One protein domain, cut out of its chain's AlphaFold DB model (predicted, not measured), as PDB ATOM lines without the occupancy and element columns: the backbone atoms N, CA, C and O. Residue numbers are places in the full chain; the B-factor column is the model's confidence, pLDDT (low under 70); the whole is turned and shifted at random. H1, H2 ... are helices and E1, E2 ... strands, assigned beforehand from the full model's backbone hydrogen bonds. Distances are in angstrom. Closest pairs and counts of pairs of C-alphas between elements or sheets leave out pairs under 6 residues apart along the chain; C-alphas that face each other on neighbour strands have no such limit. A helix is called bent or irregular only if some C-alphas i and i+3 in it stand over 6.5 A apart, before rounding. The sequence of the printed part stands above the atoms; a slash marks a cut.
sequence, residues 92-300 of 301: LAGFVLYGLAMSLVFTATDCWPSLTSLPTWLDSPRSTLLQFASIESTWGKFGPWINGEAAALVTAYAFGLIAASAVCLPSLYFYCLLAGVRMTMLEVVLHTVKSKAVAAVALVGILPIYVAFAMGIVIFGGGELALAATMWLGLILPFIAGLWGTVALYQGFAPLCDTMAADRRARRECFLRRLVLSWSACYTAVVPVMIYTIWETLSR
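Overview. This is residues 92 to 300 of the 301 residues of an uncharacterized protein of Lacipirellula parvula (UniProt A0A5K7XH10). This is an elongated bundle, helices mostly aligned side by side, of H1, H4a, H5a, H5b, H6a, H6b and H7, with the small strand pair E1 and E2 and short H3 toward one end. The 209 printed residues include seven named helices and two named strands, in the order H1 E1 H2 E2 H3 H4 H5 H6 H7; the sheet E1 - E2 is antiparallel, the class mostly helix. The whole is only just compact, close to loose, with a radius of gyration of the C-alphas of 19.9 A, spanning 69 by 38 by 28 A.

Arrangement. Start at H1, residues 92 to 109. In E1, residues 111 to 115, find N 112, 2.9 A from O 133 of antiparallel E2, residues 130 to 134, within hydrogen-bond range. H2, residues 118 to 123, touches no helix. H3, residues 140 to 146, touches H1; their closest C-alphas, Lys 141 and Thr 107, are 5.9 A apart. By hydrogen bonds H4, H5 and H6 were each assigned as one helix but are bent: C-alphas 167 and 170 are 6.8 A apart, 205 and 208 7.0 A, 235 and 238 7.0 A. Their arms are H4a, 149 to 167, H4b, 170 to 178, H5a, 185 to 205, H5b, 208 to 219, H6a, 224 to 235, and H6b, 238 to 259. H4a touches H1, closest C-alphas Val 154 and Gly 99, 4.4 A. H5b and H6a form a hairpin, closest C-alphas Ala 214 and Thr 230, 6.3 A, at a shallow tilt of 21 degrees. H5a touches H6b, closest C-alphas Ser 195 and Gly 245, 4.4 A. H7, residues 262 to 299, forms a hairpin with H6b, closest C-alphas Glu 269 and Cys 257, 6.0 A; its residues 283 to 299 alone touch H4a, closest C-alphas Ile 291 and Gly 160, 4.4 A. H4b and H7 only just touch, with 3 pairs of C-alphas within 8 A. Every O i to N i+4 pair is within hydrogen-bond range in H1, H2, H4b, H5a, H5b and H6a; in H3 1 of 3 are, beside 3 of 4 O i to N i+3 pairs, in H4a 13 of 15, in H6b 11 of 18, in H7 29 of 34.

Along the chain. Find C-alpha 92 at (-21.529, 13.870, 25.699), where H1 begins, and C-alpha 299 at (-21.217, 33.390, 20.382), where H7 ends after 54.0 A. H6b measures 33.4 A. H3, H6b and H7 are irregular: C-alphas 141 and 144 are 7.4 A apart, 252 and 255 6.6 A, 263 and 266 7.4 A.

Size, cuts and confidence. The C-alphas of Thr 138 and Asp 263, the two farthest apart, are 70.6 A apart. The printed part has no cut, no link is long, and no printed residue is under 70 in pLDDT.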
ATOM      1  N   LEU A  92     -20.969  12.782  26.497       96.94
ATOM      2  CA  LEU A  92     -21.529  13.870  25.699       96.94
ATOM      3  C   LEU A  92     -22.955  14.200  26.147       96.94
ATOM      4  O   LEU A  92     -23.260  15.361  26.392       96.94
ATOM      5  N   ALA A  93     -23.798  13.180  26.324       97.50
ATOM      6  CA  ALA A  93     -25.165  13.351  26.797       97.50
ATOM      7  C   ALA A  93     -25.204  14.030  28.173       97.50
ATOM      8  O   ALA A  93     -25.969  14.971  28.361       97.50
ATOM      9  N   GLY A  94     -24.351  13.617  29.116       97.19
ATOM     10  CA  GLY A  94     -24.304  14.236  30.441       97.19
ATOM     11  C   GLY A  94     -23.872  15.707  30.412       97.19
ATOM     12  O   GLY A  94     -24.494  16.531  31.081       97.19
ATOM     13  N   PHE A  95     -22.869  16.067  29.606       97.31
ATOM     14  CA  PHE A  95     -22.442  17.467  29.471       97.31
ATOM     15  C   PHE A  95     -23.444  18.331  28.698       97.31
ATOM     16  O   PHE A  95     -23.631  19.490  29.060       97.31
ATOM     17  N   VAL A  96     -24.137  17.776  27.698       97.94
ATOM     18  CA  VAL A  96     -25.239  18.462  27.003       97.94
ATOM     19  C   VAL A  96     -26.398  18.731  27.960       97.94
ATOM     20  O   VAL A  96     -26.872  19.861  28.033       97.94
ATOM     21  N   LEU A  97     -26.826  17.726  28.733       98.06
ATOM     22  CA  LEU A  97     -27.883  17.887  29.737       98.06
ATOM     23  C   LEU A  97     -27.519  18.948  30.776       98.06
ATOM     24  O   LEU A  97     -28.347  19.792  31.115       98.06
ATOM     25  N   TYR A  98     -26.275  18.933  31.249       97.88
ATOM     26  CA  TYR A  98     -25.774  19.949  32.163       97.88
ATOM     27  C   TYR A  98     -25.775  21.351  31.525       97.88
ATOM     28  O   TYR A  98     -26.279  22.290  32.138       97.88
ATOM     29  N   GLY A  99     -25.280  21.499  30.291       97.44
ATOM     30  CA  GLY A  99     -25.290  22.775  29.574       97.44
ATOM     31  C   GLY A  99     -26.706  23.322  29.381       97.44
ATOM     32  O   GLY A  99     -26.945  24.499  29.621       97.44
ATOM     33  N   LEU A 100     -27.665  22.457  29.030       98.19
ATOM     34  CA  LEU A 100     -29.074  22.832  28.885       98.19
ATOM     35  C   LEU A 100     -29.665  23.311  30.209       98.19
ATOM     36  O   LEU A 100     -30.324  24.347  30.252       98.19
ATOM     37  N   ALA A 101     -29.411  22.582  31.295       97.88
ATOM     38  CA  ALA A 101     -29.877  22.975  32.616       97.88
ATOM     39  C   ALA A 101     -29.259  24.305  33.071       97.88
ATOM     40  O   ALA A 101     -29.970  25.141  33.620       97.88
ATOM     41  N   MET A 102     -27.975  24.547  32.788       97.56
ATOM     42  CA  MET A 102     -27.333  25.840  33.044       97.56
ATOM     43  C   MET A 102     -27.968  26.975  32.238       97.56
ATOM     44  O   MET A 102     -28.306  28.002  32.818       97.56
ATOM     45  N   SER A 103     -28.200  26.784  30.934       97.75
ATOM     46  CA  SER A 103     -28.892  27.771  30.092       97.75
ATOM     47  C   SER A 103     -30.293  28.089  30.620       97.75
ATOM     48  O   SER A 103     -30.704  29.250  30.641       97.75
ATOM     49  N   LEU A 104     -31.029  27.076  31.089       97.69
ATOM     50  CA  LEU A 104     -32.341  27.261  31.713       97.69
ATOM     51  C   LEU A 104     -32.248  28.040  33.027       97.69
ATOM     52  O   LEU A 104     -33.058  28.936  33.244       97.69
ATOM     53  N   VAL A 105     -31.255  27.748  33.875       97.31
ATOM     54  CA  VAL A 105     -31.023  28.500  35.117       97.31
ATOM     55  C   VAL A 105     -30.706  29.964  34.809       97.31
ATOM     56  O   VAL A 105     -31.367  30.832  35.368       97.31
ATOM     57  N   PHE A 106     -29.799  30.257  33.874       97.44
ATOM     58  CA  PHE A 106     -29.486  31.637  33.477       97.44
ATOM     59  C   PHE A 106     -30.714  32.389  32.953       97.44
ATOM     60  O   PHE A 106     -31.004  33.508  33.380       97.44
ATOM     61  N   THR A 107     -31.511  31.719  32.120       97.00
ATOM     62  CA  THR A 107     -32.780  32.253  31.609       97.00
ATOM     63  C   THR A 107     -33.776  32.536  32.738       97.00
ATOM     64  O   THR A 107     -34.450  33.566  32.740       97.00
ATOM     65  N   ALA A 108     -33.876  31.641  33.725       96.50
ATOM     66  CA  ALA A 108     -34.763  31.813  34.872       96.50
ATOM     67  C   ALA A 108     -34.331  32.992  35.759       96.50
ATOM     68  O   ALA A 108     -35.188  33.746  36.220       96.50
ATOM     69  N   THR A 109     -33.017  33.173  35.940       96.06
ATOM     70  CA  THR A 109     -32.416  34.267  36.721       96.06
ATOM     71  C   THR A 109     -32.412  35.622  36.009       96.06
ATOM     72  O   THR A 109     -32.027  36.611  36.623       96.06
ATOM     73  N   ASP A 110     -32.814  35.676  34.733       96.00
ATOM     74  CA  ASP A 110     -32.749  36.877  33.880       96.00
ATOM     75  C   ASP A 110     -31.340  37.493  33.773       96.00
ATOM     76  O   ASP A 110     -31.163  38.675  33.486       96.00
ATOM     77  N   CYS A 111     -30.323  36.667  34.021       96.06
ATOM     78  CA  CYS A 111     -28.918  37.035  34.038       96.06
ATOM     79  C   CYS A 111     -28.174  36.091  33.106       96.06
ATOM     80  O   CYS A 111     -28.190  34.873  33.305       96.06
ATOM     81  N   TRP A 112     -27.500  36.650  32.107       96.75
ATOM     82  CA  TRP A 112     -26.704  35.883  31.167       96.75
ATOM     83  C   TRP A 112     -25.218  36.246  31.291       96.75
ATOM     84  O   TRP A 112     -24.872  37.421  31.447       96.75
ATOM     85  N   PRO A 113     -24.315  35.257  31.267       96.50
ATOM     86  CA  PRO A 113     -22.882  35.515  31.243       96.50
ATOM     87  C   PRO A 113     -22.452  36.142  29.908       96.50
ATOM     88  O   PRO A 113     -22.543  35.524  28.851       96.50
ATOM     89  N   SER A 114     -21.934  37.363  29.982       94.94
ATOM     90  CA  SER A 114     -21.242  38.059  28.903       94.94
ATOM     91  C   SER A 114     -19.741  37.772  28.981       94.94
ATOM     92  O   SER A 114     -19.129  37.857  30.053       94.94
ATOM     93  N   LEU A 115     -19.158  37.393  27.842       95.12
ATOM     94  CA  LEU A 115     -17.741  37.062  27.713       95.12
ATOM     95  C   LEU A 115     -16.964  38.265  27.178       95.12
ATOM     96  O   LEU A 115     -17.241  38.760  26.083       95.12
ATOM     97  N   THR A 116     -15.937  38.690  27.908       95.56
ATOM     98  CA  THR A 116     -14.994  39.702  27.420       95.56
ATOM     99  C   THR A 116     -14.057  39.070  26.395       95.56
ATOM    100  O   THR A 116     -13.575  37.959  26.590       95.56
ATOM    101  N   SER A 117     -13.740  39.741  25.285       94.00
ATOM    102  CA  SER A 117     -12.808  39.127  24.334       94.00
ATOM    103  C   SER A 117     -11.439  38.858  24.966       94.00
ATOM    104  O   SER A 117     -10.949  39.696  25.726       94.00
ATOM    105  N   LEU A 118     -10.805  37.720  24.658       91.81
ATOM    106  CA  LEU A 118      -9.456  37.426  25.169       91.81
ATOM    107  C   LEU A 118      -8.442  38.542  24.842       91.81
ATOM    108  O   LEU A 118      -7.722  38.946  25.756       91.81
ATOM    109  N   PRO A 119      -8.395  39.098  23.611       94.19
ATOM    110  CA  PRO A 119      -7.545  40.251  23.307       94.19
ATOM    111  C   PRO A 119      -7.855  41.472  24.183       94.19
ATOM    112  O   PRO A 119      -6.947  42.037  24.783       94.19
ATOM    113  N   THR A 120      -9.135  41.826  24.347       94.12
ATOM    114  CA  THR A 120      -9.547  42.967  25.187       94.12
ATOM    115  C   THR A 120      -9.156  42.767  26.648       94.12
ATOM    116  O   THR A 120      -8.723  43.707  27.314       94.12
ATOM    117  N   TRP A 121      -9.286  41.543  27.159       94.88
ATOM    118  CA  TRP A 121      -8.876  41.217  28.516       94.88
ATOM    119  C   TRP A 121      -7.355  41.299  28.700       94.88
ATOM    120  O   TRP A 121      -6.892  41.815  29.717       94.88
ATOM    121  N   LEU A 122      -6.572  40.853  27.712       94.62
ATOM    122  CA  LEU A 122      -5.108  40.960  27.731       94.62
ATOM    123  C   LEU A 122      -4.634  42.419  27.700       94.62
ATOM    124  O   LEU A 122      -3.693  42.762  28.416       94.62
ATOM    125  N   ASP A 123      -5.314  43.277  26.937       97.19
ATOM    126  CA  ASP A 123      -5.026  44.715  26.880       97.19
ATOM    127  C   ASP A 123      -5.429  45.441  28.176       97.19
ATOM    128  O   ASP A 123      -4.883  46.492  28.517       97.19
ATOM    129  N   SER A 124      -6.394  44.899  28.925       96.19
ATOM    130  CA  SER A 124      -6.899  45.476  30.173       96.19
ATOM    131  C   SER A 124      -7.142  44.397  31.239       96.19
ATOM    132  O   SER A 124      -8.299  44.057  31.509       96.19
ATOM    133  N   PRO A 125      -6.092  43.918  31.941       90.81
ATOM    134  CA  PRO A 125      -6.179  42.781  32.873       90.81
ATOM    135  C   PRO A 125      -7.093  43.004  34.087       90.81
ATOM    136  O   PRO A 125      -7.383  42.075  34.835       90.81
ATOM    137  N   ARG A 126      -7.515  44.254  34.321       94.25
ATOM    138  CA  ARG A 126      -8.478  44.625  35.370       94.25
ATOM    139  C   ARG A 126      -9.931  44.381  34.964       94.25
ATOM    140  O   ARG A 126     -10.801  44.436  35.827       94.25
ATOM    141  N   SER A 127     -10.197  44.143  33.680       93.62
ATOM    142  CA  SER A 127     -11.522  43.744  33.214       93.62
ATOM    143  C   SER A 127     -11.839  42.322  33.683       93.62
ATOM    144  O   SER A 127     -10.970  41.451  33.756       93.62
ATOM    145  N   THR A 128     -13.094  42.079  34.045       94.06
ATOM    146  CA  THR A 128     -13.569  40.737  34.381       94.06
ATOM    147  C   THR A 128     -13.739  39.924  33.099       94.06
ATOM    148  O   THR A 128     -14.398  40.378  32.165       94.06
ATOM    149  N   LEU A 129     -13.167  38.715  33.049       93.38
ATOM    150  CA  LEU A 129     -13.331  37.795  31.909       93.38
ATOM    151  C   LEU A 129     -14.798  37.432  31.661       93.38
ATOM    152  O   LEU A 129     -15.229  37.309  30.519       93.38
ATOM    153  N   LEU A 130     -15.551  37.265  32.746       94.81
ATOM    154  CA  LEU A 130     -16.953  36.890  32.723       94.81
ATOM    155  C   LEU A 130     -17.724  37.851  33.619       94.81
ATOM    156  O   LEU A 130     -17.399  38.006  34.798       94.81
ATOM    157  N   GLN A 131     -18.734  38.494  33.046       95.44
ATOM    158  CA  GLN A 131     -19.650  39.380  33.749       95.44
ATOM    159  C   GLN A 131     -21.073  38.871  33.543       95.44
ATOM    160  O   GLN A 131     -21.435  38.488  32.439       95.44
ATOM    161  N   PHE A 132     -21.891  38.866  34.591       96.06
ATOM    162  CA  PHE A 132     -23.315  38.576  34.444       96.06
ATOM    163  C   PHE A 132     -24.047  39.879  34.144       96.06
ATOM    164  O   PHE A 132     -23.941  40.832  34.915       96.06
ATOM    165  N   ALA A 133     -24.747  39.919  33.015       95.56
ATOM    166  CA  ALA A 133     -25.547  41.058  32.588       95.56
ATOM    167  C   ALA A 133     -27.022  40.654  32.504       95.56
ATOM    168  O   ALA A 133     -27.341  39.493  32.228       95.56
ATOM    169  N   SER A 134     -27.919  41.607  32.749       95.19
ATOM    170  CA  SER A 134     -29.349  41.414  32.514       95.19
ATOM    171  C   SER A 134     -29.624  41.190  31.030       95.19
ATOM    172  O   SER A 134     -28.938  41.744  30.168       95.19
ATOM    173  N   ILE A 135     -30.638  40.384  30.722       93.56
ATOM    174  CA  ILE A 135     -31.003  40.072  29.337       93.56
ATOM    175  C   ILE A 135     -31.721  41.278  28.709       93.56
ATOM    176  O   ILE A 135     -32.936  41.432  28.811       93.56
ATOM    177  N   GLU A 136     -30.972  42.129  28.009       91.56
ATOM    178  CA  GLU A 136     -31.518  43.225  27.201       91.56
ATOM    179  C   GLU A 136     -31.841  42.720  25.785       91.56
ATOM    180  O   GLU A 136     -31.063  42.883  24.848       91.56
ATOM    181  N   SER A 137     -32.985  42.046  25.611       92.56
ATOM    182  CA  SER A 137     -33.419  41.572  24.288       92.56
ATOM    183  C   SER A 137     -34.862  41.956  23.968       92.56
ATOM    184  O   SER A 137     -35.739  41.933  24.833       92.56
ATOM    185  N   THR A 138     -35.135  42.236  22.691       93.94
ATOM    186  CA  THR A 138     -36.495  42.488  22.179       93.94
ATOM    187  C   THR A 138     -37.420  41.277  22.328       93.94
ATOM    188  O   THR A 138     -38.637  41.434  22.372       93.94
ATOM    189  N   TRP A 139     -36.848  40.076  22.457       92.75
ATOM    190  CA  TRP A 139     -37.552  38.808  22.665       92.75
ATOM    191  C   TRP A 139     -37.683  38.434  24.154       92.75
ATOM    192  O   TRP A 139     -38.062  37.308  24.491       92.75
ATOM    193  N   GLY A 140     -37.347  39.358  25.063       94.31
ATOM    194  CA  GLY A 140     -37.342  39.130  26.507       94.31
ATOM    195  C   GLY A 140     -36.371  38.019  26.915       94.31
ATOM    196  O   GLY A 140     -35.276  37.900  26.361       94.31
ATOM    197  N   LYS A 141     -36.798  37.160  27.850       94.06
ATOM    198  CA  LYS A 141     -35.990  36.058  28.411       94.06
ATOM    199  C   LYS A 141     -35.537  35.018  27.381       94.06
ATOM    200  O   LYS A 141     -34.581  34.289  27.624       94.06
ATOM    201  N   PHE A 142     -36.201  34.935  26.226       95.31
ATOM    202  CA  PHE A 142     -35.841  33.985  25.169       95.31
ATOM    203  C   PHE A 142     -34.729  34.486  24.239       95.31
ATOM    204  O   PHE A 142     -34.260  33.710  23.407       95.31
ATOM    205  N   GLY A 143     -34.269  35.733  24.395       95.50
ATOM    206  CA  GLY A 143     -33.194  36.320  23.587       95.50
ATOM    207  C   GLY A 143     -31.982  35.400  23.396       95.50
ATOM    208  O   GLY A 143     -31.671  35.073  22.252       95.50
ATOM    209  N   PRO A 144     -31.359  34.877  24.472       96.12
ATOM    210  CA  PRO A 144     -30.183  34.005  24.361       96.12
ATOM    211  C   PRO A 144     -30.432  32.685  23.615       96.12
ATOM    212  O   PRO A 144     -29.506  32.094  23.061       96.12
ATOM    213  N   TRP A 145     -31.677  32.197  23.582       96.94
ATOM    214  CA  TRP A 145     -32.039  30.982  22.843       96.94
ATOM    215  C   TRP A 145     -32.163  31.252  21.346       96.94
ATOM    216  O   TRP A 145     -31.692  30.451  20.543       96.94
ATOM    217  N   ILE A 146     -32.770  32.383  20.983       96.38
ATOM    218  CA  ILE A 146     -32.973  32.792  19.588       96.38
ATOM    219  C   ILE A 146     -31.652  33.251  18.965       96.38
ATOM    220  O   ILE A 146     -31.356  32.890  17.831       96.38
ATOM    221  N   ASN A 147     -30.828  33.972  19.729       95.19
ATOM    222  CA  ASN A 147     -29.511  34.448  19.298       95.19
ATOM    223  C   ASN A 147     -28.455  33.330  19.235       95.19
ATOM    224  O   ASN A 147     -27.321  33.577  18.844       95.19
ATOM    225  N   GLY A 148     -28.788  32.105  19.655       96.31
ATOM    226  CA  GLY A 148     -27.866  30.968  19.634       96.31
ATOM    227  C   GLY A 148     -26.847  30.937  20.780       96.31
ATOM    228  O   GLY A 148     -26.109  29.961  20.892       96.31
ATOM    229  N   GLU A 149     -26.835  31.913  21.689       96.31
ATOM    230  CA  GLU A 149     -25.923  31.941  22.843       96.31
ATOM    231  C   GLU A 149     -26.107  30.727  23.765       96.31
ATOM    232  O   GLU A 149     -25.133  30.142  24.244       96.31
ATOM    233  N   ALA A 150     -27.354  30.293  23.976       97.12
ATOM    234  CA  ALA A 150     -27.654  29.084  24.741       97.12
ATOM    235  C   ALA A 150     -27.090  27.828  24.059       97.12
ATOM    236  O   ALA A 150     -26.539  26.948  24.726       97.12
ATOM    237  N   ALA A 151     -27.190  27.750  22.728       97.56
ATOM    238  CA  ALA A 151     -26.626  26.653  21.950       97.56
ATOM    239  C   ALA A 151     -25.089  26.692  21.960       97.56
ATOM    240  O   ALA A 151     -24.458  25.640  22.086       97.56
ATOM    241  N   ALA A 152     -24.488  27.884  21.903       97.38
ATOM    242  CA  ALA A 152     -23.049  28.087  22.028       97.38
ATOM    243  C   ALA A 152     -22.532  27.584  23.383       97.38
ATOM    244  O   ALA A 152     -21.562  26.831  23.411       97.38
ATOM    245  N   LEU A 153     -23.223  27.897  24.486       96.62
ATOM    246  CA  LEU A 153     -22.875  27.412  25.827       96.62
ATOM    247  C   LEU A 153     -22.943  25.879  25.931       96.62
ATOM    248  O   LEU A 153     -22.001  25.237  26.400       96.62
ATOM    249  N   VAL A 154     -24.045  25.276  25.468       97.62
ATOM    250  CA  VAL A 154     -24.232  23.811  25.468       97.62
ATOM    251  C   VAL A 154     -23.132  23.131  24.651       97.62
ATOM    252  O   VAL A 154     -22.516  22.159  25.099       97.62
ATOM    253  N   THR A 155     -22.855  23.671  23.465       97.25
ATOM    254  CA  THR A 155     -21.822  23.170  22.555       97.25
ATOM    255  C   THR A 155     -20.433  23.331  23.169       97.25
ATOM    256  O   THR A 155     -19.632  22.401  23.116       97.25
ATOM    257  N   ALA A 156     -20.149  24.452  23.832       97.12
ATOM    258  CA  ALA A 156     -18.876  24.694  24.496       97.12
ATOM    259  C   ALA A 156     -18.594  23.681  25.614       97.12
ATOM    260  O   ALA A 156     -17.493  23.135  25.667       97.12
ATOM    261  N   TYR A 157     -19.578  23.348  26.455       96.12
ATOM    262  CA  TYR A 157     -19.403  22.305  27.475       96.12
ATOM    263  C   TYR A 157     -19.219  20.908  26.871       96.12
ATOM    264  O   TYR A 157     -18.375  20.139  27.336       96.12
ATOM    265  N   ALA A 158     -19.974  20.581  25.821       95.19
ATOM    266  CA  ALA A 158     -19.892  19.282  25.161       95.19
ATOM    267  C   ALA A 158     -18.547  19.083  24.432       95.19
ATOM    268  O   ALA A 158     -17.860  18.075  24.627       95.19
ATOM    269  N   PHE A 159     -18.142  20.060  23.617       96.38
ATOM    270  CA  PHE A 159     -16.956  19.968  22.766       96.38
ATOM    271  C   PHE A 159     -15.672  20.440  23.447       96.38
ATOM    272  O   PHE A 159     -14.611  19.903  23.132       96.38
ATOM    273  N   GLY A 160     -15.731  21.349  24.424       95.12
ATOM    274  CA  GLY A 160     -14.550  21.839  25.145       95.12
ATOM    275  C   GLY A 160     -13.772  20.724  25.831       95.12
ATOM    276  O   GLY A 160     -12.546  20.671  25.758       95.12
ATOM    277  N   LEU A 161     -14.472  19.737  26.390       92.31
ATOM    278  CA  LEU A 161     -13.831  18.559  26.968       92.31
ATOM    279  C   LEU A 161     -13.193  17.656  25.914       92.31
ATOM    280  O   LEU A 161     -12.132  17.073  26.164       92.31
ATOM    281  N   ILE A 162     -13.837  17.485  24.756       94.62
ATOM    282  CA  ILE A 162     -13.300  16.700  23.636       94.62
ATOM    283  C   ILE A 162     -12.031  17.370  23.108       94.62
ATOM    284  O   ILE A 162     -10.994  16.708  23.044       94.62
ATOM    285  N   ALA A 163     -12.085  18.676  22.841       96.31
ATOM    286  CA  ALA A 163     -10.956  19.484  22.396       96.31
ATOM    287  C   ALA A 163      -9.794  19.435  23.399       96.31
ATOM    288  O   ALA A 163      -8.672  19.087  23.031       96.31
ATOM    289  N   ALA A 164     -10.068  19.648  24.691       95.44
ATOM    290  CA  ALA A 164      -9.053  19.548  25.737       95.44
ATOM    291  C   ALA A 164      -8.392  18.161  25.773       95.44
ATOM    292  O   ALA A 164      -7.183  18.047  25.970       95.44
ATOM    293  N   SER A 165      -9.151  17.084  25.547       94.25
ATOM    294  CA  SER A 165      -8.565  15.742  25.458       94.25
ATOM    295  C   SER A 165      -7.746  15.529  24.197       94.25
ATOM    296  O   SER A 165      -6.710  14.882  24.291       94.25
ATOM    297  N   ALA A 166      -8.153  16.069  23.050       95.12
ATOM    298  CA  ALA A 166      -7.354  15.984  21.830       95.12
ATOM    299  C   ALA A 166      -5.965  16.621  22.023       95.12
ATOM    300  O   ALA A 166      -4.969  16.061  21.574       95.12
ATOM    301  N   VAL A 167      -5.892  17.723  22.775       95.31
ATOM    302  CA  VAL A 167      -4.631  18.401  23.115       95.31
ATOM    303  C   VAL A 167      -3.833  17.639  24.185       95.31
ATOM    304  O   VAL A 167      -2.618  17.490  24.069       95.31
ATOM    305  N   CYS A 168      -4.492  17.127  25.231       95.06
ATOM    306  CA  CYS A 168      -3.805  16.553  26.397       95.06
ATOM    307  C   CYS A 168      -3.486  15.051  26.284       95.06
ATOM    308  O   CYS A 168      -2.652  14.548  27.036       95.06
ATOM    309  N   LEU A 169      -4.152  14.294  25.409       95.06
ATOM    310  CA  LEU A 169      -3.944  12.844  25.293       95.06
ATOM    311  C   LEU A 169      -2.592  12.448  24.681       95.06
ATOM    312  O   LEU A 169      -1.973  11.523  25.214       95.06
ATOM    313  N   PRO A 170      -2.093  13.111  23.617       95.38
ATOM    314  CA  PRO A 170      -0.795  12.770  23.038       95.38
ATOM    315  C   PRO A 170       0.353  12.887  24.048       95.38
ATOM    316  O   PRO A 170       1.229  12.022  24.089       95.38
ATOM    317  N   SER A 171       0.322  13.909  24.912       94.62
ATOM    318  CA  SER A 171       1.341  14.093  25.951       94.62
ATOM    319  C   SER A 171       1.273  12.992  27.010       94.62
ATOM    320  O   SER A 171       2.306  12.417  27.346       94.62
ATOM    321  N   LEU A 172       0.072  12.619  27.473       93.44
ATOM    322  CA  LEU A 172      -0.110  11.493  28.396       93.44
ATOM    323  C   LEU A 172       0.435  10.187  27.814       93.44
ATOM    324  O   LEU A 172       1.149   9.461  28.501       93.44
ATOM    325  N   TYR A 173       0.127   9.903  26.547       95.00
ATOM    326  CA  TYR A 173       0.617   8.712  25.861       95.00
ATOM    327  C   TYR A 173       2.150   8.675  25.808       95.00
ATOM    328  O   TYR A 173       2.756   7.683  26.216       95.00
ATOM    329  N   PHE A 174       2.785   9.775  25.393       95.00
ATOM    330  CA  PHE A 174       4.245   9.871  25.333       95.00
ATOM    331  C   PHE A 174       4.891   9.679  26.713       95.00
ATOM    332  O   PHE A 174       5.858   8.932  26.868       95.00
ATOM    333  N   TYR A 175       4.310  10.284  27.745       92.81
ATOM    334  CA  TYR A 175       4.771  10.130  29.117       92.81
ATOM    335  C   TYR A 175       4.604   8.704  29.668       92.81
ATOM    336  O   TYR A 175       5.488   8.213  30.377       92.81
ATOM    337  N   CYS A 176       3.525   8.003  29.313       90.69
ATOM    338  CA  CYS A 176       3.342   6.588  29.647       90.69
ATOM    339  C   CYS A 176       4.391   5.696  28.963       90.69
ATOM    340  O   CYS A 176       4.929   4.784  29.601       90.69
ATOM    341  N   LEU A 177       4.745   5.989  27.704       91.44
ATOM    342  CA  LEU A 177       5.825   5.291  26.999       91.44
ATOM    343  C   LEU A 177       7.183   5.513  27.677       91.44
ATOM    344  O   LEU A 177       7.919   4.549  27.891       91.44
ATOM    345  N   LEU A 178       7.490   6.746  28.093       91.44
ATOM    346  CA  LEU A 178       8.712   7.057  28.848       91.44
ATOM    347  C   LEU A 178       8.754   6.364  30.218       91.44
ATOM    348  O   LEU A 178       9.818   5.927  30.662       91.44
ATOM    349  N   ALA A 179       7.602   6.183  30.870       89.25
ATOM    350  CA  ALA A 179       7.487   5.379  32.090       89.25
ATOM    351  C   ALA A 179       7.734   3.872  31.844       89.25
ATOM    352  O   ALA A 179       7.886   3.092  32.792       89.25
ATOM    353  N   GLY A 180       7.788   3.448  30.578       89.25
ATOM    354  CA  GLY A 180       7.914   2.059  30.157       89.25
ATOM    355  C   GLY A 180       6.642   1.244  30.387       89.25
ATOM    356  O   GLY A 180       6.744   0.030  30.568       89.25
ATOM    357  N   VAL A 181       5.474   1.899  30.427       89.38
ATOM    358  CA  VAL A 181       4.165   1.238  30.409       89.38
ATOM    359  C   VAL A 181       3.872   0.852  28.963       89.38
ATOM    360  O   VAL A 181       3.823   1.711  28.083       89.38
ATOM    361  N   ARG A 182       3.682  -0.444  28.698       87.69
ATOM    362  CA  ARG A 182       3.229  -0.920  27.387       87.69
ATOM    363  C   ARG A 182       1.723  -0.704  27.293       87.69
ATOM    364  O   ARG A 182       0.960  -1.587  27.655       87.69
ATOM    365  N   MET A 183       1.329   0.490  26.869       89.81
ATOM    366  CA  MET A 183      -0.066   0.846  26.628       89.81
ATOM    367  C   MET A 183      -0.260   1.220  25.170       89.81
ATOM    368  O   MET A 183       0.550   1.943  24.590       89.81
ATOM    369  N   THR A 184      -1.357   0.759  24.587       93.19
ATOM    370  CA  THR A 184      -1.786   1.228  23.271       93.19
ATOM    371  C   THR A 184      -2.446   2.604  23.399       93.19
ATOM    372  O   THR A 184      -3.041   2.932  24.428       93.19
ATOM    373  N   MET A 185      -2.390   3.423  22.342       94.12
ATOM    374  CA  MET A 185      -3.079   4.724  22.329       94.12
ATOM    375  C   MET A 185      -4.585   4.568  22.594       94.12
ATOM    376  O   MET A 185      -5.203   5.381  23.277       94.12
ATOM    377  N   LEU A 186      -5.166   3.477  22.100       94.06
ATOM    378  CA  LEU A 186      -6.577   3.160  22.257       94.06
ATOM    379  C   LEU A 186      -6.944   2.857  23.722       94.06
ATOM    380  O   LEU A 186      -7.975   3.339  24.186       94.06
ATOM    381  N   GLU A 187      -6.091   2.168  24.487       92.94
ATOM    382  CA  GLU A 187      -6.292   1.986  25.934       92.94
ATOM    383  C   GLU A 187      -6.239   3.323  26.689       92.94
ATOM    384  O   GLU A 187      -7.077   3.577  27.556       92.94
ATOM    385  N   VAL A 188      -5.301   4.213  26.342       93.31
ATOM    386  CA  VAL A 188      -5.202   5.551  26.957       93.31
ATOM    387  C   VAL A 188      -6.471   6.366  26.696       93.31
ATOM    388  O   VAL A 188      -7.038   6.962  27.621       93.31
ATOM    389  N   VAL A 189      -6.958   6.357  25.453       95.19
ATOM    390  CA  VAL A 189      -8.221   7.001  25.071       95.19
ATOM    391  C   VAL A 189      -9.385   6.386  25.848       95.19
ATOM    392  O   VAL A 189     -10.173   7.120  26.439       95.19
ATOM    393  N   LEU A 190      -9.471   5.057  25.921       94.88
ATOM    394  CA  LEU A 190     -10.536   4.351  26.628       94.88
ATOM    395  C   LEU A 190     -10.588   4.722  28.117       94.88
ATOM    396  O   LEU A 190     -11.654   5.060  28.633       94.88
ATOM    397  N   HIS A 191      -9.444   4.719  28.807       93.38
ATOM    398  CA  HIS A 191      -9.363   5.116  30.215       93.38
ATOM    399  C   HIS A 191      -9.760   6.582  30.433       93.38
ATOM    400  O   HIS A 191     -10.412   6.900  31.435       93.38
ATOM    401  N   THR A 192      -9.421   7.453  29.483       94.06
ATOM    402  CA  THR A 192      -9.777   8.877  29.506       94.06
ATOM    403  C   THR A 192     -11.270   9.091  29.280       94.06
ATOM    404  O   THR A 192     -11.919   9.791  30.055       94.06
ATOM    405  N   VAL A 193     -11.856   8.450  28.267       95.88
ATOM    406  CA  VAL A 193     -13.295   8.543  27.977       95.88
ATOM    407  C   VAL A 193     -14.114   7.935  29.114       95.88
ATOM    408  O   VAL A 193     -15.113   8.517  29.530       95.88
ATOM    409  N   LYS A 194     -13.657   6.827  29.705       95.44
ATOM    410  CA  LYS A 194     -14.260   6.266  30.918       95.44
ATOM    411  C   LYS A 194     -14.251   7.284  32.062       95.44
ATOM    412  O   LYS A 194     -15.281   7.480  32.694       95.44
ATOM    413  N   SER A 195     -13.119   7.944  32.325       94.25
ATOM    414  CA  SER A 195     -13.027   9.003  33.344       94.25
ATOM    415  C   SER A 195     -14.054  10.121  33.110       94.25
ATOM    416  O   SER A 195     -14.777  10.492  34.037       94.25
ATOM    417  N   LYS A 196     -14.214  10.574  31.862       95.81
ATOM    418  CA  LYS A 196     -15.236  11.564  31.491       95.81
ATOM    419  C   LYS A 196     -16.661  11.069  31.682       95.81
ATOM    420  O   LYS A 196     -17.495  11.835  32.143       95.81
ATOM    421  N   ALA A 197     -16.948   9.813  31.344       96.62
ATOM    422  CA  ALA A 197     -18.264   9.227  31.567       96.62
ATOM    423  C   ALA A 197     -18.602   9.188  33.067       96.62
ATOM    424  O   ALA A 197     -19.710   9.552  33.444       96.62
ATOM    425  N   VAL A 198     -17.638   8.838  33.931       95.62
ATOM    426  CA  VAL A 198     -17.821   8.912  35.394       95.62
ATOM    427  C   VAL A 198     -18.095  10.349  35.844       95.62
ATOM    428  O   VAL A 198     -19.028  10.568  36.613       95.62
ATOM    429  N   ALA A 199     -17.320  11.323  35.358       95.69
ATOM    430  CA  ALA A 199     -17.522  12.734  35.689       95.69
ATOM    431  C   ALA A 199     -18.899  13.243  35.228       95.69
ATOM    432  O   ALA A 199     -19.593  13.897  35.998       95.69
ATOM    433  N   ALA A 200     -19.324  12.893  34.012       96.88
ATOM    434  CA  ALA A 200     -20.623  13.264  33.461       96.88
ATOM    435  C   ALA A 200     -21.783  12.656  34.261       96.88
ATOM    436  O   ALA A 200     -22.738  13.353  34.588       96.88
ATOM    437  N   VAL A 201     -21.687  11.379  34.638       96.31
ATOM    438  CA  VAL A 201     -22.696  10.714  35.474       96.31
ATOM    439  C   VAL A 201     -22.769  11.349  36.867       96.31
ATOM    440  O   VAL A 201     -23.864  11.591  37.369       96.31
ATOM    441  N   ALA A 202     -21.625  11.670  37.480       95.62
ATOM    442  CA  ALA A 202     -21.590  12.384  38.757       95.62
ATOM    443  C   ALA A 202     -22.215  13.786  38.643       95.62
ATOM    444  O   ALA A 202     -23.010  14.175  39.496       95.62
ATOM    445  N   LEU A 203     -21.905  14.511  37.565       96.69
ATOM    446  CA  LEU A 203     -22.450  15.839  37.287       96.69
ATOM    447  C   LEU A 203     -23.973  15.801  37.123       96.69
ATOM    448  O   LEU A 203     -24.669  16.576  37.769       96.69
ATOM    449  N   VAL A 204     -24.493  14.860  36.329       96.94
ATOM    450  CA  VAL A 204     -25.940  14.645  36.157       96.94
ATOM    451  C   VAL A 204     -26.609  14.265  37.480       96.94
ATOM    452  O   VAL A 204     -27.725  14.700  37.732       96.94
ATOM    453  N   GLY A 205     -25.937  13.507  38.350       96.19
ATOM    454  CA  GLY A 205     -26.457  13.171  39.678       96.19
ATOM    455  C   GLY A 205     -26.571  14.372  40.626       96.19
ATOM    456  O   GLY A 205     -27.526  14.454  41.393       96.19
ATOM    457  N   ILE A 206     -25.626  15.317  40.566       96.94
ATOM    458  CA  ILE A 206     -25.626  16.535  41.401       96.94
ATOM    459  C   ILE A 206     -26.558  17.615  40.821       96.94
ATOM    460  O   ILE A 206     -27.071  18.461  41.555       96.94
ATOM    461  N   LEU A 207     -26.813  17.574  39.513       96.94
ATOM    462  CA  LEU A 207     -27.549  18.604  38.784       96.94
ATOM    463  C   LEU A 207     -28.937  18.945  39.367       96.94
ATOM    464  O   LEU A 207     -29.208  20.135  39.516       96.94
ATOM    465  N   PRO A 208     -29.808  17.988  39.761       97.88
ATOM    466  CA  PRO A 208     -31.114  18.319  40.336       97.88
ATOM    467  C   PRO A 208     -31.014  19.126  41.634       97.88
ATOM    468  O   PRO A 208     -31.820  20.022  41.859       97.88
ATOM    469  N   ILE A 209     -30.003  18.841  42.463       97.94
ATOM    470  CA  ILE A 209     -29.758  19.569  43.716       97.94
ATOM    471  C   ILE A 209     -29.361  21.012  43.397       97.94
ATOM    472  O   ILE A 209     -29.899  21.945  43.988       97.94
ATOM    473  N   TYR A 210     -28.463  21.198  42.426       97.88
ATOM    474  CA  TYR A 210     -28.057  22.523  41.963       97.88
ATOM    475  C   TYR A 210     -29.239  23.325  41.399       97.88
ATOM    476  O   TYR A 210     -29.448  24.467  41.804       97.88
ATOM    477  N   VAL A 211     -30.044  22.728  40.513       97.94
ATOM    478  CA  VAL A 211     -31.205  23.403  39.910       97.94
ATOM    479  C   VAL A 211     -32.233  23.775  40.978       97.94
ATOM    480  O   VAL A 211     -32.715  24.904  40.981       97.94
ATOM    481  N   ALA A 212     -32.537  22.876  41.919       98.06
ATOM    482  CA  ALA A 212     -33.454  23.169  43.019       98.06
ATOM    483  C   ALA A 212     -32.952  24.333  43.888       98.06
ATOM    484  O   ALA A 212     -33.727  25.223  44.234       98.06
ATOM    485  N   PHE A 213     -31.652  24.356  44.195       98.06
ATOM    486  CA  PHE A 213     -31.028  25.435  44.957       98.06
ATOM    487  C   PHE A 213     -31.091  26.778  44.214       98.06
ATOM    488  O   PHE A 213     -31.533  27.777  44.784       98.06
ATOM    489  N   ALA A 214     -30.728  26.796  42.928       97.62
ATOM    490  CA  ALA A 214     -30.778  27.997  42.099       97.62
ATOM    491  C   ALA A 214     -32.202  28.542  41.952       97.62
ATOM    492  O   ALA A 214     -32.433  29.734  42.150       97.62
ATOM    493  N   MET A 215     -33.174  27.668  41.686       97.81
ATOM    494  CA  MET A 215     -34.580  28.060  41.599       97.81
ATOM    495  C   MET A 215     -35.123  28.552  42.939       97.81
ATOM    496  O   MET A 215     -35.881  29.516  42.958       97.81
ATOM    497  N   GLY A 216     -34.715  27.951  44.060       97.81
ATOM    498  CA  GLY A 216     -35.067  28.440  45.391       97.81
ATOM    499  C   GLY A 216     -34.618  29.886  45.604       97.81
ATOM    500  O   GLY A 216     -35.418  30.719  46.020       97.81
ATOM    501  N   ILE A 217     -33.374  30.214  45.242       97.56
ATOM    502  CA  ILE A 217     -32.850  31.587  45.340       97.56
ATOM    503  C   ILE A 217     -33.670  32.558  44.489       97.56
ATOM    504  O   ILE A 217     -33.993  33.644  44.965       97.56
ATOM    505  N   VAL A 218     -34.060  32.166  43.274       96.31
ATOM    506  CA  VAL A 218     -34.904  33.001  42.403       96.31
ATOM    507  C   VAL A 218     -36.299  33.204  42.998       96.31
ATOM    508  O   VAL A 218     -36.778  34.331  43.066       96.31
ATOM    509  N   ILE A 219     -36.950  32.131  43.457       97.19
ATOM    510  CA  ILE A 219     -38.329  32.167  43.970       97.19
ATOM    511  C   ILE A 219     -38.427  32.990  45.258       97.19
ATOM    512  O   ILE A 219     -39.373  33.754  45.427       97.19
ATOM    513  N   PHE A 220     -37.454  32.852  46.161       98.00
ATOM    514  CA  PHE A 220     -37.437  33.585  47.428       98.00
ATOM    515  C   PHE A 220     -36.832  34.993  47.316       98.00
ATOM    516  O   PHE A 220     -36.708  35.670  48.334       98.00
ATOM    517  N   GLY A 221     -36.463  35.446  46.111       95.88
ATOM    518  CA  GLY A 221     -35.894  36.778  45.900       95.88
ATOM    519  C   GLY A 221     -34.561  36.973  46.623       95.88
ATOM    520  O   GLY A 221     -34.353  37.986  47.288       95.88
ATOM    521  N   GLY A 222     -33.669  35.983  46.545       96.00
ATOM    522  CA  GLY A 222     -32.339  36.076  47.138       96.00
ATOM    523  C   GLY A 222     -31.553  37.268  46.585       96.00
ATOM    524  O   GLY A 222     -31.680  37.624  45.416       96.00
ATOM    525  N   GLY A 223     -30.731  37.891  47.433       96.38
ATOM    526  CA  GLY A 223     -29.938  39.058  47.036       96.38
ATOM    527  C   GLY A 223     -28.948  38.765  45.901       96.38
ATOM    528  O   GLY A 223     -28.565  37.616  45.669       96.38
ATOM    529  N   GLU A 224     -28.472  39.823  45.241       95.12
ATOM    530  CA  GLU A 224     -27.569  39.750  44.078       95.12
ATOM    531  C   GLU A 224     -26.326  38.884  44.328       95.12
ATOM    532  O   GLU A 224     -25.919  38.109  43.464       95.12
ATOM    533  N   LEU A 225     -25.758  38.945  45.538       96.06
ATOM    534  CA  LEU A 225     -24.607  38.127  45.917       96.06
ATOM    535  C   LEU A 225     -24.925  36.623  45.884       96.06
ATOM    536  O   LEU A 225     -24.102  35.838  45.421       96.06
ATOM    537  N   ALA A 226     -26.105  36.215  46.362       97.25
ATOM    538  CA  ALA A 226     -26.516  34.812  46.368       97.25
ATOM    539  C   ALA A 226     -26.769  34.306  44.942       97.25
ATOM    540  O   ALA A 226     -26.369  33.191  44.600       97.25
ATOM    541  N   LEU A 227     -27.373  35.148  44.100       96.12
ATOM    542  CA  LEU A 227     -27.580  34.868  42.683       96.12
ATOM    543  C   LEU A 227     -26.236  34.688  41.961       96.12
ATOM    544  O   LEU A 227     -25.993  33.646  41.352       96.12
ATOM    545  N   ALA A 228     -25.328  35.658  42.102       95.50
ATOM    546  CA  ALA A 228     -24.001  35.627  41.497       95.50
ATOM    547  C   ALA A 228     -23.180  34.424  41.975       95.50
ATOM    548  O   ALA A 228     -22.588  33.717  41.158       95.50
ATOM    549  N   ALA A 229     -23.181  34.140  43.282       96.81
ATOM    550  CA  ALA A 229     -22.500  32.978  43.844       96.81
ATOM    551  C   ALA A 229     -23.047  31.664  43.272       96.81
ATOM    552  O   ALA A 229     -22.276  30.753  42.977       96.81
ATOM    553  N   THR A 230     -24.361  31.574  43.064       97.31
ATOM    554  CA  THR A 230     -24.995  30.378  42.499       97.31
ATOM    555  C   THR A 230     -24.669  30.202  41.024       97.31
ATOM    556  O   THR A 230     -24.360  29.091  40.601       97.31
ATOM    557  N   MET A 231     -24.652  31.287  40.248       96.69
ATOM    558  CA  MET A 231     -24.231  31.257  38.847       96.69
ATOM    559  C   MET A 231     -22.763  30.826  38.705       96.69
ATOM    560  O   MET A 231     -22.453  29.947  37.897       96.69
ATOM    561  N   TRP A 232     -21.867  31.370  39.537       96.94
ATOM    562  CA  TRP A 232     -20.466  30.941  39.603       96.94
ATOM    563  C   TRP A 232     -20.320  29.482  40.030       96.94
ATOM    564  O   TRP A 232     -19.552  28.740  39.419       96.94
ATOM    565  N   LEU A 233     -21.068  29.050  41.048       96.88
ATOM    566  CA  LEU A 233     -21.089  27.657  41.488       96.88
ATOM    567  C   LEU A 233     -21.507  26.737  40.342       96.88
ATOM    568  O   LEU A 233     -20.859  25.715  40.126       96.88
ATOM    569  N   GLY A 234     -22.538  27.133  39.592       96.50
ATOM    570  CA  GLY A 234     -22.970  26.472  38.373       96.50
ATOM    571  C   GLY A 234     -21.802  26.273  37.425       96.50
ATOM    572  O   GLY A 234     -21.444  25.128  37.177       96.50
ATOM    573  N   LEU A 235     -21.143  27.354  36.992       95.81
ATOM    574  CA  LEU A 235     -19.994  27.313  36.074       95.81
ATOM    575  C   LEU A 235     -18.812  26.472  36.591       95.81
ATOM    576  O   LEU A 235     -18.104  25.852  35.800       95.81
ATOM    577  N   ILE A 236     -18.588  26.431  37.908       96.00
ATOM    578  CA  ILE A 236     -17.477  25.685  38.519       96.00
ATOM    579  C   ILE A 236     -17.811  24.187  38.692       96.00
ATOM    580  O   ILE A 236     -16.913  23.338  38.723       96.00
ATOM    581  N   LEU A 237     -19.095  23.829  38.761       96.12
ATOM    582  CA  LEU A 237     -19.578  22.478  39.059       96.12
ATOM    583  C   LEU A 237     -18.965  21.365  38.180       96.12
ATOM    584  O   LEU A 237     -18.575  20.333  38.738       96.12
ATOM    585  N   PRO A 238     -18.799  21.526  36.848       95.56
ATOM    586  CA  PRO A 238     -18.196  20.504  35.991       95.56
ATOM    587  C   PRO A 238     -16.746  20.193  36.354       95.56
ATOM    588  O   PRO A 238     -16.303  19.059  36.177       95.56
ATOM    589  N   PHE A 239     -16.007  21.166  36.890       94.62
ATOM    590  CA  PHE A 239     -14.624  20.968  37.323       94.62
ATOM    591  C   PHE A 239     -14.565  20.179  38.627       94.62
ATOM    592  O   PHE A 239     -13.739  19.274  38.753       94.62
ATOM    593  N   ILE A 240     -15.491  20.451  39.553       94.56
ATOM    594  CA  ILE A 240     -15.646  19.662  40.781       94.56
ATOM    595  C   ILE A 240     -16.022  18.222  40.412       94.56
ATOM    596  O   ILE A 240     -15.357  17.285  40.849       94.56
ATOM    597  N   ALA A 241     -17.011  18.028  39.530       94.44
ATOM    598  CA  ALA A 241     -17.373  16.713  38.994       94.44
ATOM    599  C   ALA A 241     -16.183  16.021  38.292       94.44
ATOM    600  O   ALA A 241     -15.962  14.816  38.443       94.44
ATOM    601  N   GLY A 242     -15.365  16.800  37.581       92.88
ATOM    602  CA  GLY A 242     -14.127  16.363  36.942       92.88
ATOM    603  C   GLY A 242     -13.112  15.751  37.910       92.88
ATOM    604  O   GLY A 242     -12.425  14.800  37.529       92.88
ATOM    605  N   LEU A 243     -13.064  16.190  39.176       92.12
ATOM    606  CA  LEU A 243     -12.192  15.593  40.195       92.12
ATOM    607  C   LEU A 243     -12.521  14.110  40.426       92.12
ATOM    608  O   LEU A 243     -11.603  13.292  40.495       92.12
ATOM    609  N   TRP A 244     -13.796  13.706  40.427       92.94
ATOM    610  CA  TRP A 244     -14.153  12.277  40.478       92.94
ATOM    611  C   TRP A 244     -13.669  11.511  39.242       92.94
ATOM    612  O   TRP A 244     -13.240  10.358  39.360       92.94
ATOM    613  N   GLY A 245     -13.673  12.156  38.074       91.31
ATOM    614  CA  GLY A 245     -13.055  11.628  36.859       91.31
ATOM    615  C   GLY A 245     -11.556  11.379  37.043       91.31
ATOM    616  O   GLY A 245     -11.065  10.300  36.711       91.31
ATOM    617  N   THR A 246     -10.815  12.319  37.639       91.06
ATOM    618  CA  THR A 246      -9.370  12.142  37.899       91.06
ATOM    619  C   THR A 246      -9.088  10.961  38.831       91.06
ATOM    620  O   THR A 246      -8.197  10.156  38.553       91.06
ATOM    621  N   VAL A 247      -9.913  10.763  39.867       91.50
ATOM    622  CA  VAL A 247      -9.829   9.592  40.755       91.50
ATOM    623  C   VAL A 247     -10.092   8.298  39.977       91.50
ATOM    624  O   VAL A 247      -9.358   7.320  40.124       91.50
ATOM    625  N   ALA A 248     -11.098   8.285  39.098       90.69
ATOM    626  CA  ALA A 248     -11.383   7.143  38.232       90.69
ATOM    627  C   ALA A 248     -10.280   6.901  37.183       90.69
ATOM    628  O   ALA A 248     -10.057   5.766  36.756       90.69
ATOM    629  N   LEU A 249      -9.574   7.937  36.742       91.50
ATOM    630  CA  LEU A 249      -8.421   7.789  35.863       91.50
ATOM    631  C   LEU A 249      -7.266   7.136  36.631       91.50
ATOM    632  O   LEU A 249      -6.777   6.087  36.217       91.50
ATOM    633  N   TYR A 250      -6.930   7.671  37.805       90.44
ATOM    634  CA  TYR A 250      -5.902   7.144  38.702       90.44
ATOM    635  C   TYR A 250      -6.104   5.660  39.035       90.44
ATOM    636  O   TYR A 250      -5.194   4.849  38.865       90.44
ATOM    637  N   GLN A 251      -7.322   5.279  39.428       88.56
ATOM    638  CA  GLN A 251      -7.679   3.885  39.706       88.56
ATOM    639  C   GLN A 251      -7.530   2.970  38.481       88.56
ATOM    640  O   GLN A 251      -7.327   1.771  38.641       88.56
ATOM    641  N   GLY A 252      -7.622   3.510  37.262       86.44
ATOM    642  CA  GLY A 252      -7.384   2.752  36.037       86.44
ATOM    643  C   GLY A 252      -5.918   2.540  35.708       86.44
ATOM    644  O   GLY A 252      -5.578   1.492  35.171       86.44
ATOM    645  N   PHE A 253      -5.059   3.493  36.063       87.62
ATOM    646  CA  PHE A 253      -3.622   3.383  35.836       87.62
ATOM    647  C   PHE A 253      -2.906   2.554  36.908       87.62
ATOM    648  O   PHE A 253      -1.902   1.915  36.602       87.62
ATOM    649  N   ALA A 254      -3.418   2.514  38.143       88.69
ATOM    650  CA  ALA A 254      -2.770   1.788  39.236       88.69
ATOM    651  C   ALA A 254      -2.507   0.293  38.920       88.69
ATOM    652  O   ALA A 254      -1.358  -0.126  39.055       88.69
ATOM    653  N   PRO A 255      -3.468  -0.494  38.393       87.38
ATOM    654  CA  PRO A 255      -3.235  -1.908  38.089       87.38
ATOM    655  C   PRO A 255      -2.256  -2.157  36.934       87.38
ATOM    656  O   PRO A 255      -1.757  -3.264  36.769       87.38
ATOM    657  N   LEU A 256      -1.961  -1.150  36.106       84.75
ATOM    658  CA  LEU A 256      -0.971  -1.303  35.035       84.75
ATOM    659  C   LEU A 256       0.447  -1.419  35.596       84.75
ATOM    660  O   LEU A 256       1.315  -2.003  34.948       84.75
ATOM    661  N   CYS A 257       0.678  -0.928  36.817       85.50
ATOM    662  CA  CYS A 257       1.946  -1.110  37.520       85.50
ATOM    663  C   CYS A 257       2.222  -2.588  37.833       85.50
ATOM    664  O   CYS A 257       3.386  -2.985  37.916       85.50
ATOM    665  N   ASP A 258       1.181  -3.420  37.935       85.50
ATOM    666  CA  ASP A 258       1.333  -4.847  38.222       85.50
ATOM    667  C   ASP A 258       1.985  -5.597  37.056       85.50
ATOM    668  O   ASP A 258       2.707  -6.569  37.280       85.50
ATOM    669  N   THR A 259       1.830  -5.094  35.826       83.94
ATOM    670  CA  THR A 259       2.462  -5.664  34.621       83.94
ATOM    671  C   THR A 259       3.968  -5.389  34.535       83.94
ATOM    672  O   THR A 259       4.663  -5.957  33.693       83.94
ATOM    673  N   MET A 260       4.503  -4.523  35.404       86.69
ATOM    674  CA  MET A 260       5.930  -4.213  35.444       86.69
ATOM    675  C   MET A 260       6.720  -5.274  36.220       86.69
ATOM    676  O   MET A 260       6.254  -5.807  37.227       86.69
ATOM    677  N   ALA A 261       7.965  -5.511  35.790       88.88
ATOM    678  CA  ALA A 261       8.920  -6.357  36.509       88.88
ATOM    679  C   ALA A 261       9.113  -5.877  37.961       88.88
ATOM    680  O   ALA A 261       9.222  -4.669  38.205       88.88
ATOM    681  N   ALA A 262       9.194  -6.824  38.901       88.88
ATOM    682  CA  ALA A 262       9.219  -6.562  40.343       88.88
ATOM    683  C   ALA A 262      10.290  -5.532  40.749       88.88
ATOM    684  O   ALA A 262       9.984  -4.582  41.469       88.88
ATOM    685  N   ASP A 263      11.496  -5.629  40.177       89.50
ATOM    686  CA  ASP A 263      12.633  -4.745  40.485       89.50
ATOM    687  C   ASP A 263      12.377  -3.265  40.161       89.50
ATOM    688  O   ASP A 263      12.994  -2.365  40.732       89.50
ATOM    689  N   ARG A 264      11.463  -2.987  39.222       85.94
ATOM    690  CA  ARG A 264      11.151  -1.628  38.752       85.94
ATOM    691  C   ARG A 264       9.821  -1.097  39.278       85.94
ATOM    692  O   ARG A 264       9.594   0.112  39.178       85.94
ATOM    693  N   ARG A 265       8.975  -1.953  39.859       87.81
ATOM    694  CA  ARG A 265       7.604  -1.618  40.268       87.81
ATOM    695  C   ARG A 265       7.567  -0.461  41.269       87.81
ATOM    696  O   ARG A 265       6.942   0.554  40.985       87.81
ATOM    697  N   ALA A 266       8.326  -0.543  42.365       84.56
ATOM    698  CA  ALA A 266       8.279   0.462  43.435       84.56
ATOM    699  C   ALA A 266       8.685   1.881  42.978       84.56
ATOM    700  O   ALA A 266       8.055   2.870  43.354       84.56
ATOM    701  N   ARG A 267       9.723   2.007  42.134       86.12
ATOM    702  CA  ARG A 267      10.160   3.320  41.616       86.12
ATOM    703  C   ARG A 267       9.183   3.880  40.583       86.12
ATOM    704  O   ARG A 267       8.909   5.080  40.588       86.12
ATOM    705  N   ARG A 268       8.670   3.024  39.696       85.44
ATOM    706  CA  ARG A 268       7.796   3.442  38.592       85.44
ATOM    707  C   ARG A 268       6.370   3.727  39.035       85.44
ATOM    708  O   ARG A 268       5.754   4.617  38.466       85.44
ATOM    709  N   GLU A 269       5.880   3.057  40.070       87.75
ATOM    710  CA  GLU A 269       4.567   3.347  40.640       87.75
ATOM    711  C   GLU A 269       4.503   4.787  41.169       87.75
ATOM    712  O   GLU A 269       3.597   5.538  40.817       87.75
ATOM    713  N   CYS A 270       5.509   5.224  41.935       88.69
ATOM    714  CA  CYS A 270       5.582   6.606  42.416       88.69
ATOM    715  C   CYS A 270       5.642   7.617  41.256       88.69
ATOM    716  O   CYS A 270       4.956   8.640  41.288       88.69
ATOM    717  N   PHE A 271       6.413   7.307  40.207       90.50
ATOM    718  CA  PHE A 271       6.490   8.138  39.006       90.50
ATOM    719  C   PHE A 271       5.140   8.235  38.285       90.50
ATOM    720  O   PHE A 271       4.674   9.341  38.033       90.50
ATOM    721  N   LEU A 272       4.473   7.105  38.021       89.88
ATOM    722  CA  LEU A 272       3.188   7.068  37.320       89.88
ATOM    723  C   LEU A 272       2.094   7.806  38.102       89.88
ATOM    724  O   LEU A 272       1.322   8.559  37.515       89.88
ATOM    725  N   ARG A 273       2.059   7.652  39.431       89.62
ATOM    726  CA  ARG A 273       1.118   8.380  40.295       89.62
ATOM    727  C   ARG A 273       1.312   9.894  40.180       89.62
ATOM    728  O   ARG A 273       0.342  10.618  39.973       89.62
ATOM    729  N   ARG A 274       2.558  10.375  40.265       92.81
ATOM    730  CA  ARG A 274       2.881  11.805  40.098       92.81
ATOM    731  C   ARG A 274       2.539  12.302  38.699       92.81
ATOM    732  O   ARG A 274       2.009  13.397  38.569       92.81
ATOM    733  N   LEU A 275       2.790  11.478  37.687       92.75
ATOM    734  CA  LEU A 275       2.515  11.787  36.292       92.75
ATOM    735  C   LEU A 275       1.021  11.989  36.029       92.75
ATOM    736  O   LEU A 275       0.622  12.993  35.442       92.75
ATOM    737  N   VAL A 276       0.192  11.060  36.512       91.19
ATOM    738  CA  VAL A 276      -1.270  11.151  36.408       91.19
ATOM    739  C   VAL A 276      -1.788  12.391  37.135       91.19
ATOM    740  O   VAL A 276      -2.656  13.080  36.604       91.19
ATOM    741  N   LEU A 277      -1.236  12.721  38.308       91.94
ATOM    742  CA  LEU A 277      -1.606  13.935  39.041       91.94
ATOM    743  C   LEU A 277      -1.205  15.212  38.294       91.94
ATOM    744  O   LEU A 277      -2.041  16.097  38.134       91.94
ATOM    745  N   SER A 278       0.028  15.301  37.781       94.31
ATOM    746  CA  SER A 278       0.479  16.466  37.007       94.31
ATOM    747  C   SER A 278      -0.316  16.640  35.717       94.31
ATOM    748  O   SER A 278      -0.678  17.756  35.353       94.31
ATOM    749  N   TRP A 279      -0.638  15.532  35.048       94.06
ATOM    750  CA  TRP A 279      -1.475  15.556  33.858       94.06
ATOM    751  C   TRP A 279      -2.897  16.001  34.192       94.06
ATOM    752  O   TRP A 279      -3.439  16.849  33.493       94.06
ATOM    753  N   SER A 280      -3.475  15.494  35.283       92.94
ATOM    754  CA  SER A 280      -4.809  15.903  35.735       92.94
ATOM    755  C   SER A 280      -4.848  17.396  36.058       92.94
ATOM    756  O   SER A 280      -5.777  18.072  35.639       92.94
ATOM    757  N   ALA A 281      -3.819  17.932  36.724       93.56
ATOM    758  CA  ALA A 281      -3.711  19.361  37.007       93.56
ATOM    759  C   ALA A 281      -3.633  20.203  35.721       93.56
ATOM    760  O   ALA A 281      -4.352  21.191  35.586       93.56
ATOM    761  N   CYS A 282      -2.813  19.781  34.751       94.88
ATOM    762  CA  CYS A 282      -2.737  20.425  33.439       94.88
ATOM    763  C   CYS A 282      -4.090  20.374  32.712       94.88
ATOM    764  O   CYS A 282      -4.575  21.391  32.227       94.88
ATOM    765  N   TYR A 283      -4.749  19.214  32.713       93.75
ATOM    766  CA  TYR A 283      -6.069  19.037  32.116       93.75
ATOM    767  C   TYR A 283      -7.112  19.962  32.761       93.75
ATOM    768  O   TYR A 283      -7.836  20.653  32.048       93.75
ATOM    769  N   THR A 284      -7.146  20.053  34.093       92.56
ATOM    770  CA  THR A 284      -8.038  20.963  34.831       92.56
ATOM    771  C   THR A 284      -7.791  22.435  34.498       92.56
ATOM    772  O   THR A 284      -8.740  23.208  34.516       92.56
ATOM    773  N   ALA A 285      -6.561  22.827  34.155       94.31
ATOM    774  CA  ALA A 285      -6.256  24.189  33.715       94.31
ATOM    775  C   ALA A 285      -6.634  24.446  32.243       94.31
ATOM    776  O   ALA A 285      -7.103  25.529  31.906       94.31
ATOM    777  N   VAL A 286      -6.462  23.453  31.365       95.75
ATOM    778  CA  VAL A 286      -6.735  23.581  29.921       95.75
ATOM    779  C   VAL A 286      -8.231  23.536  29.607       95.75
ATOM    780  O   VAL A 286      -8.687  24.247  28.715       95.75
ATOM    781  N   VAL A 287      -9.017  22.724  30.321       95.75
ATOM    782  CA  VAL A 287     -10.459  22.571  30.049       95.75
ATOM    783  C   VAL A 287     -11.240  23.894  30.134       95.75
ATOM    784  O   VAL A 287     -11.959  24.170  29.175       95.75
ATOM    785  N   PRO A 288     -11.129  24.727  31.194       94.81
ATOM    786  CA  PRO A 288     -11.842  26.002  31.257       94.81
ATOM    787  C   PRO A 288     -11.487  26.917  30.088       94.81
ATOM    788  O   PRO A 288     -12.379  27.510  29.493       94.81
ATOM    789  N   VAL A 289     -10.202  26.973  29.719       95.44
ATOM    790  CA  VAL A 289      -9.728  27.774  28.584       95.44
ATOM    791  C   VAL A 289     -10.356  27.278  27.283       95.44
ATOM    792  O   VAL A 289     -10.885  28.076  26.523       95.44
ATOM    793  N   MET A 290     -10.382  25.963  27.047       96.94
ATOM    794  CA  MET A 290     -10.993  25.392  25.840       96.94
ATOM    795  C   MET A 290     -12.506  25.622  25.775       96.94
ATOM    796  O   MET A 290     -13.020  25.949  24.708       96.94
ATOM    797  N   ILE A 291     -13.220  25.478  26.896       96.31
ATOM    798  CA  ILE A 291     -14.658  25.787  26.972       96.31
ATOM    799  C   ILE A 291     -14.880  27.270  26.660       96.31
ATOM    800  O   ILE A 291     -15.710  27.591  25.817       96.31
ATOM    801  N   TYR A 292     -14.101  28.157  27.283       96.06
ATOM    802  CA  TYR A 292     -14.179  29.598  27.065       96.06
ATOM    803  C   TYR A 292     -13.949  29.972  25.600       96.06
ATOM    804  O   TYR A 292     -14.774  30.655  25.005       96.06
ATOM    805  N   THR A 293     -12.863  29.484  24.994       95.88
ATOM    806  CA  THR A 293     -12.515  29.798  23.605       95.88
ATOM    807  C   THR A 293     -13.586  29.318  22.630       95.88
ATOM    808  O   THR A 293     -13.946  30.052  21.712       95.88
ATOM    809  N   ILE A 294     -14.127  28.106  22.817       96.75
ATOM    810  CA  ILE A 294     -15.204  27.592  21.957       96.75
ATOM    811  C   ILE A 294     -16.475  28.421  22.141       96.75
ATOM    812  O   ILE A 294     -17.117  28.765  21.153       96.75
ATOM    813  N   TRP A 295     -16.824  28.765  23.379       96.94
ATOM    814  CA  TRP A 295     -18.005  29.574  23.660       96.94
ATOM    815  C   TRP A 295     -17.897  30.968  23.037       96.94
ATOM    816  O   TRP A 295     -18.788  31.361  22.290       96.94
ATOM    817  N   GLU A 296     -16.783  31.671  23.252       96.00
ATOM    818  CA  GLU A 296     -16.518  32.984  22.655       96.00
ATOM    819  C   GLU A 296     -16.613  32.921  21.124       96.00
ATOM    820  O   GLU A 296     -17.294  33.743  20.513       96.00
ATOM    821  N   THR A 297     -15.989  31.912  20.509       96.50
ATOM    822  CA  THR A 297     -15.996  31.738  19.048       96.50
ATOM    823  C   THR A 297     -17.409  31.505  18.513       96.50
ATOM    824  O   THR A 297     -17.794  32.129  17.530       96.50
ATOM    825  N   LEU A 298     -18.195  30.638  19.160       96.69
ATOM    826  CA  LEU A 298     -19.560  30.322  18.731       96.69
ATOM    827  C   LEU A 298     -20.548  31.459  18.999       96.69
ATOM    828  O   LEU A 298     -21.479  31.630  18.229       96.69
ATOM    829  N   SER A 299     -20.350  32.245  20.060       94.56
ATOM    830  CA  SER A 299     -21.217  33.390  20.382       94.56
ATOM    831  C   SER A 299     -21.108  34.555  19.391       94.56
ATOM    832  O   SER A 299     -21.920  35.471  19.427       94.56
ATOM    833  N   ARG A 300     -20.085  34.540  18.529       93.50
ATOM    834  CA  ARG A 300     -19.805  35.589  17.539       93.50
ATOM    835  C   ARG A 300     -20.111  35.181  16.102       93.50
ATOM    836  O   ARG A 300     -19.946  36.014  15.213       93.50
TER     837      ARG A 300